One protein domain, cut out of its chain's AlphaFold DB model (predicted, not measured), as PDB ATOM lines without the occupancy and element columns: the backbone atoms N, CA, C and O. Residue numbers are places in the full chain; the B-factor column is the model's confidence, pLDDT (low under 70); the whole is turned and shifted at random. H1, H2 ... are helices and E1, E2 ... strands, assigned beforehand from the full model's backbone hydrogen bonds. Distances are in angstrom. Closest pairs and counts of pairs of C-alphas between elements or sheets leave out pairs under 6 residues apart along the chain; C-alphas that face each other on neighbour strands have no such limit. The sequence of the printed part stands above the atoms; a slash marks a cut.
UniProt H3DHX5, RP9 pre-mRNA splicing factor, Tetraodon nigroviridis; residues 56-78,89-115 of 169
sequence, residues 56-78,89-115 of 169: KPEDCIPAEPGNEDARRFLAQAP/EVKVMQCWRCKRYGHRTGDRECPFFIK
ATOM      1  N   LYS A  56     -65.318 -22.731 -17.583       81.56
ATOM      2  CA  LYS A  56     -65.978 -23.034 -16.323       81.56
ATOM      3  C   LYS A  56     -67.427 -23.449 -16.583       81.56
ATOM      4  O   LYS A  56     -68.044 -22.983 -17.541       81.56
ATOM      5  N   PRO A  57     -68.024 -24.302 -15.733       78.56
ATOM      6  CA  PRO A  57     -69.385 -24.796 -15.949       78.56
ATOM      7  C   PRO A  57     -70.453 -23.685 -16.010       78.56
ATOM      8  O   PRO A  57     -71.483 -23.865 -16.659       78.56
ATOM      9  N   GLU A  58     -70.227 -22.536 -15.370       82.06
ATOM     10  CA  GLU A  58     -71.098 -21.359 -15.433       82.06
ATOM     11  C   GLU A  58     -71.047 -20.588 -16.763       82.06
ATOM     12  O   GLU A  58     -71.964 -19.805 -17.033       82.06
ATOM     13  N   ASP A  59     -70.010 -20.791 -17.582       85.06
ATOM     14  CA  ASP A  59     -69.826 -20.102 -18.868       85.06
ATOM     15  C   ASP A  59     -70.674 -20.740 -19.982       85.06
ATOM     16  O   ASP A  59     -71.050 -20.074 -20.945       85.06
ATOM     17  N   CYS A  60     -71.093 -21.998 -19.802       84.81
ATOM     18  CA  CYS A  60     -72.047 -22.689 -20.679       84.81
ATOM     19  C   CYS A  60     -73.470 -22.098 -20.631       84.81
ATOM     20  O   CYS A  60     -74.321 -22.470 -21.442       84.81
ATOM     21  N   ILE A  61     -73.765 -21.230 -19.657       85.38
ATOM     22  CA  ILE A  61     -75.093 -20.654 -19.442       85.38
ATOM     23  C   ILE A  61     -75.089 -19.180 -19.879       85.38
ATOM     24  O   ILE A  61     -74.362 -18.372 -19.295       85.38
ATOM     25  N   PRO A  62     -75.946 -18.781 -20.841       86.94
ATOM     26  CA  PRO A  62     -76.053 -17.392 -21.280       86.94
ATOM     27  C   PRO A  62     -76.411 -16.418 -20.148       86.94
ATOM     28  O   PRO A  62     -77.206 -16.736 -19.257       86.94
ATOM     29  N   ALA A  63     -75.880 -15.193 -20.227       86.19
ATOM     30  CA  ALA A  63     -76.130 -14.090 -19.291       86.19
ATOM     31  C   ALA A  63     -77.506 -13.415 -19.498       86.19
ATOM     32  O   ALA A  63     -77.608 -12.194 -19.573       86.19
ATOM     33  N   GLU A  64     -78.561 -14.216 -19.631       83.12
ATOM     34  CA  GLU A  64     -79.938 -13.743 -19.787       83.12
ATOM     35  C   GLU A  64     -80.657 -13.626 -18.429       83.12
ATOM     36  O   GLU A  64     -80.408 -14.439 -17.525       83.12
ATOM     37  N   PRO A  65     -81.593 -12.667 -18.277       81.62
ATOM     38  CA  PRO A  65     -82.369 -12.514 -17.052       81.62
ATOM     39  C   PRO A  65     -83.161 -13.797 -16.754       81.62
ATOM     40  O   PRO A  65     -83.949 -14.275 -17.571       81.62
ATOM     41  N   GLY A  66     -82.945 -14.367 -15.565       81.38
ATOM     42  CA  GLY A  66     -83.557 -15.628 -15.122       81.38
ATOM     43  C   GLY A  66     -82.643 -16.857 -15.157       81.38
ATOM     44  O   GLY A  66     -83.034 -17.889 -14.618       81.38
ATOM     45  N   ASN A  67     -81.436 -16.752 -15.728       85.75
ATOM     46  CA  ASN A  67     -80.388 -17.783 -15.635       85.75
ATOM     47  C   ASN A  67     -79.300 -17.444 -14.594       85.75
ATOM     48  O   ASN A  67     -78.401 -18.249 -14.339       85.75
ATOM     49  N   GLU A  68     -79.380 -16.260 -13.981       86.81
ATOM     50  CA  GLU A  68     -78.406 -15.743 -13.013       86.81
ATOM     51  C   GLU A  68     -78.240 -16.663 -11.802       86.81
ATOM     52  O   GLU A  68     -77.114 -16.932 -11.388       86.81
ATOM     53  N   ASP A  69     -79.343 -17.207 -11.287       83.31
ATOM     54  CA  ASP A  69     -79.324 -18.114 -10.137       83.31
ATOM     55  C   ASP A  69     -78.533 -19.394 -10.434       83.31
ATOM     56  O   ASP A  69     -77.744 -19.847  -9.601       83.31
ATOM     57  N   ALA A  70     -78.682 -19.950 -11.641       84.12
ATOM     58  CA  ALA A  70     -77.958 -21.148 -12.056       84.12
ATOM     59  C   ALA A  70     -76.454 -20.872 -12.219       84.12
ATOM     60  O   ALA A  70     -75.631 -21.656 -11.746       84.12
ATOM     61  N   ARG A  71     -76.089 -19.727 -12.819       87.19
ATOM     62  CA  ARG A  71     -74.685 -19.296 -12.943       87.19
ATOM     63  C   ARG A  71     -74.050 -19.045 -11.584       87.19
ATOM     64  O   ARG A  71     -72.952 -19.521 -11.326       87.19
ATOM     65  N   ARG A  72     -74.751 -18.332 -10.700       86.62
ATOM     66  CA  ARG A  72     -74.272 -18.024  -9.349       86.62
ATOM     67  C   ARG A  72     -74.059 -19.293  -8.531       86.62
ATOM     68  O   ARG A  72     -73.059 -19.388  -7.826       86.62
ATOM     69  N   PHE A  73     -74.962 -20.265  -8.656       83.38
ATOM     70  CA  PHE A  73     -74.816 -21.552  -7.989       83.38
ATOM     71  C   PHE A  73     -73.588 -22.315  -8.490       83.38
ATOM     72  O   PHE A  73     -72.796 -22.765  -7.672       83.38
ATOM     73  N   LEU A  74     -73.397 -22.426  -9.810       82.06
ATOM     74  CA  LEU A  74     -72.254 -23.142 -10.388       82.06
ATOM     75  C   LEU A  74     -70.917 -22.450 -10.096       82.06
ATOM     76  O   LEU A  74     -69.951 -23.132  -9.779       82.06
ATOM     77  N   ALA A  75     -70.885 -21.116 -10.098       86.06
ATOM     78  CA  ALA A  75     -69.691 -20.341  -9.764       86.06
ATOM     79  C   ALA A  75     -69.261 -20.492  -8.291       86.06
ATOM     80  O   ALA A  75     -68.086 -20.334  -7.962       86.06
ATOM     81  N   GLN A  76     -70.211 -20.758  -7.388       84.06
ATOM     82  CA  GLN A  76     -69.946 -20.983  -5.961       84.06
ATOM     83  C   GLN A  76     -69.814 -22.466  -5.604       84.06
ATOM     84  O   GLN A  76     -69.301 -22.792  -4.531       84.06
ATOM     85  N   ALA A  77     -70.268 -23.359  -6.481       78.31
ATOM     86  CA  ALA A  77     -70.134 -24.789  -6.297       78.31
ATOM     87  C   ALA A  77     -68.661 -25.202  -6.475       78.31
ATOM     88  O   ALA A  77     -67.984 -24.748  -7.398       78.31
ATOM     89  N   PRO A  78     -68.132 -26.094  -5.625       77.00
ATOM     90  CA  PRO A  78     -66.832 -26.695  -5.834       77.00
ATOM     91  C   PRO A  78     -66.808 -27.439  -7.159       77.00
ATOM     92  O   PRO A  78     -67.691 -28.234  -7.469       77.00
ATOM     93  N   GLU A  89     -80.347 -29.161  -6.426       68.06
ATOM     94  CA  GLU A  89     -79.579 -29.660  -7.572       68.06
ATOM     95  C   GLU A  89     -79.754 -28.692  -8.751       68.06
ATOM     96  O   GLU A  89     -80.833 -28.621  -9.333       68.06
ATOM     97  N   VAL A  90     -78.704 -27.951  -9.117       72.31
ATOM     98  CA  VAL A  90     -78.723 -27.093 -10.312       72.31
ATOM     99  C   VAL A  90     -78.076 -27.843 -11.465       72.31
ATOM    100  O   VAL A  90     -76.885 -28.147 -11.447       72.31
ATOM    101  N   LYS A  91     -78.873 -28.150 -12.487       74.69
ATOM    102  CA  LYS A  91     -78.410 -28.845 -13.692       74.69
ATOM    103  C   LYS A  91     -77.991 -27.842 -14.762       74.69
ATOM    104  O   LYS A  91     -78.747 -26.924 -15.071       74.69
ATOM    105  N   VAL A  92     -76.876 -28.103 -15.447       77.75
ATOM    106  CA  VAL A  92     -76.438 -27.360 -16.656       77.75
ATOM    107  C   VAL A  92     -77.300 -27.707 -17.888       77.75
ATOM    108  O   VAL A  92     -76.901 -27.538 -19.032       77.75
ATOM    109  N   MET A  93     -78.501 -28.246 -17.682       77.62
ATOM    110  CA  MET A  93     -79.419 -28.572 -18.765       77.62
ATOM    111  C   MET A  93     -80.413 -27.433 -18.958       77.62
ATOM    112  O   MET A  93     -80.969 -26.916 -17.989       77.62
ATOM    113  N   GLN A  94     -80.670 -27.093 -20.218       85.44
ATOM    114  CA  GLN A  94     -81.731 -26.167 -20.578       85.44
ATOM    115  C   GLN A  94     -83.084 -26.889 -20.557       85.44
ATOM    116  O   GLN A  94     -83.281 -27.914 -21.215       85.44
ATOM    117  N   CYS A  95     -84.052 -26.332 -19.833       85.75
ATOM    118  CA  CYS A  95     -85.423 -26.815 -19.859       85.75
ATOM    119  C   CYS A  95     -86.073 -26.513 -21.215       85.75
ATOM    120  O   CYS A  95     -86.139 -25.364 -21.649       85.75
ATOM    121  N   TRP A  96     -86.649 -27.522 -21.872       81.31
ATOM    122  CA  TRP A  96     -87.256 -27.334 -23.194       81.31
ATOM    123  C   TRP A  96     -88.512 -26.450 -23.176       81.31
ATOM    124  O   TRP A  96     -88.774 -25.750 -24.153       81.31
ATOM    125  N   ARG A  97     -89.266 -26.450 -22.066       81.06
ATOM    126  CA  ARG A  97     -90.520 -25.688 -21.918       81.06
ATOM    127  C   ARG A  97     -90.302 -24.199 -21.683       81.06
ATOM    128  O   ARG A  97     -91.029 -23.383 -22.245       81.06
ATOM    129  N   CYS A  98     -89.372 -23.845 -20.799       82.25
ATOM    130  CA  CYS A  98     -89.159 -22.459 -20.371       82.25
ATOM    131  C   CYS A  98     -87.840 -21.857 -20.869       82.25
ATOM    132  O   CYS A  98     -87.610 -20.678 -20.624       82.25
ATOM    133  N   LYS A  99     -86.993 -22.667 -21.521       84.00
ATOM    134  CA  LYS A  99     -85.672 -22.314 -22.062       84.00
ATOM    135  C   LYS A  99     -84.668 -21.770 -21.036       84.00
ATOM    136  O   LYS A  99     -83.586 -21.337 -21.413       84.00
ATOM    137  N   ARG A 100     -84.980 -21.872 -19.741       84.69
ATOM    138  CA  ARG A 100     -84.069 -21.538 -18.641       84.69
ATOM    139  C   ARG A 100     -83.220 -22.732 -18.235       84.69
ATOM    140  O   ARG A 100     -83.653 -23.881 -18.359       84.69
ATOM    141  N   TYR A 101     -82.027 -22.437 -17.743       86.31
ATOM    142  CA  TYR A 101     -81.112 -23.421 -17.173       86.31
ATOM    143  C   TYR A 101     -81.422 -23.663 -15.691       86.31
ATOM    144  O   TYR A 101     -82.174 -22.916 -15.064       86.31
ATOM    145  N   GLY A 102     -80.863 -24.735 -15.133       81.69
ATOM    146  CA  GLY A 102     -80.963 -25.063 -13.711       81.69
ATOM    147  C   GLY A 102     -81.971 -26.159 -13.370       81.69
ATOM    148  O   GLY A 102     -81.827 -26.775 -12.321       81.69
ATOM    149  N   HIS A 103     -82.917 -26.479 -14.257       82.75
ATOM    150  CA  HIS A 103     -83.946 -27.502 -14.025       82.75
ATOM    151  C   HIS A 103     -84.324 -28.256 -15.312       82.75
ATOM    152  O   HIS A 103     -84.057 -27.814 -16.430       82.75
ATOM    153  N   ARG A 104     -84.978 -29.410 -15.166       81.88
ATOM    154  CA  ARG A 104     -85.520 -30.235 -16.254       81.88
ATOM    155  C   ARG A 104     -86.995 -29.937 -16.508       81.88
ATOM    156  O   ARG A 104     -87.722 -29.436 -15.657       81.88
ATOM    157  N   THR A 105     -87.472 -30.350 -17.680       80.81
ATOM    158  CA  THR A 105     -88.867 -30.190 -18.130       80.81
ATOM    159  C   THR A 105     -89.916 -30.758 -17.156       80.81
ATOM    160  O   THR A 105     -91.050 -30.286 -17.163       80.81
ATOM    161  N   GLY A 106     -89.550 -31.744 -16.326       76.81
ATOM    162  CA  GLY A 106     -90.425 -32.380 -15.331       76.81
ATOM    163  C   GLY A 106     -90.259 -31.881 -13.891       76.81
ATOM    164  O   GLY A 106     -90.937 -32.396 -13.005       76.81
ATOM    165  N   ASP A 107     -89.383 -30.909 -13.640       83.31
ATOM    166  CA  ASP A 107     -89.148 -30.404 -12.288       83.31
ATOM    167  C   ASP A 107     -90.231 -29.390 -11.895       83.31
ATOM    168  O   ASP A 107     -90.684 -28.583 -12.714       83.31
ATOM    169  N   ARG A 108     -90.623 -29.394 -10.612       80.75
ATOM    170  CA  ARG A 108     -91.631 -28.461 -10.063       80.75
ATOM    171  C   ARG A 108     -91.188 -26.998 -10.127       80.75
ATOM    172  O   ARG A 108     -92.027 -26.108 -10.055       80.75
ATOM    173  N   GLU A 109     -89.887 -26.762 -10.269       78.94
ATOM    174  CA  GLU A 109     -89.305 -25.427 -10.407       78.94
ATOM    175  C   GLU A 109     -89.597 -24.794 -11.774       78.94
ATOM    176  O   GLU A 109     -89.512 -23.576 -11.917       78.94
ATOM    177  N   CYS A 110     -89.994 -25.591 -12.778       84.31
ATOM    178  CA  CYS A 110     -90.381 -25.066 -14.080       84.31
ATOM    179  C   CYS A 110     -91.675 -24.246 -13.958       84.31
ATOM    180  O   CYS A 110     -92.724 -24.799 -13.621       84.31
ATOM    181  N   PRO A 111     -91.695 -22.958 -14.345       83.56
ATOM    182  CA  PRO A 111     -92.921 -22.155 -14.215       83.56
ATOM    183  C   PRO A 111     -94.054 -22.597 -15.143       83.56
ATOM    184  O   PRO A 111     -95.212 -22.236 -14.949       83.56
ATOM    185  N   PHE A 112     -93.732 -23.436 -16.128       81.88
ATOM    186  CA  PHE A 112     -94.691 -24.084 -17.020       81.88
ATOM    187  C   PHE A 112     -94.979 -25.541 -16.628       81.88
ATOM    188  O   PHE A 112     -95.456 -26.314 -17.464       81.88
ATOM    189  N   PHE A 113     -94.692 -25.935 -15.383       81.81
ATOM    190  CA  PHE A 113     -94.990 -27.271 -14.868       81.81
ATOM    191  C   PHE A 113     -96.504 -27.517 -14.809       81.81
ATOM    192  O   PHE A 113     -96.999 -28.436 -15.453       81.81
ATOM    193  N   ILE A 114     -97.248 -26.640 -14.121       79.06
ATOM    194  CA  ILE A 114     -98.709 -26.766 -13.957       79.06
ATOM    195  C   ILE A 114     -99.454 -26.209 -15.177       79.06
ATOM    196  O   ILE A 114    -100.344 -26.852 -15.722       79.06
ATOM    197  N   LYS A 115     -99.086 -24.997 -15.613       77.56
ATOM    198  CA  LYS A 115     -99.821 -24.255 -16.651       77.56
ATOM    199  C   LYS A 115     -99.496 -24.718 -18.078       77.56
ATOM    200  O   LYS A 115    -100.264 -24.448 -18.996       77.56
TER     201      LYS A 115
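Overview. This is residues 56 to 78 and 89 to 115 of the 169 residues of the protein "RP9 pre-mRNA splicing factor" of Tetraodon nigroviridis (UniProt H3DHX5). The printed part has little regular structure: it is mostly loops, with one short helix, H1, towards one end and one short strand, E1, near the middle. Residues 56 to 67 loop round beside H1, and residues 95 to 115 leave E1, fold back to the middle near Tyr 101 and wind on to the other end. The 50 printed residues hold H1 and then E1, a mixed class with only 13 residues in named elements. The whole is compact, with a radius of gyration of the C-alphas of 10.6 A, and elongated, spanning 33 by 20 by 13 A.

Arrangement. The closest C-alphas of H1, residues 68 to 76, and E1, residues 91 to 94, are those of Ala 70 and Val 92, 7.9 A apart. Their centres are 11.6 A apart. In H1 every O i to N i+4 pair is within hydrogen-bond range. E1 pairs with no named strand.

Along the chain. H1 runs 12.2 A from C-alpha 68 at (-78.406, -15.743, -13.013). E1 runs 8.1 A and ends with C-alpha 94 at (-81.731, -26.167, -20.578).

Size, cuts and confidence. The C-alphas farthest apart, of Pro 78 and Lys 115, are 34.8 A apart. Residues 79 to 88 are not printed; C-alphas 78 and 89 are 13.2 A apart across this cut, within the link from H1 to E1. Mean pLDDT of the printed part is 82.0, and residue 89 is under 70.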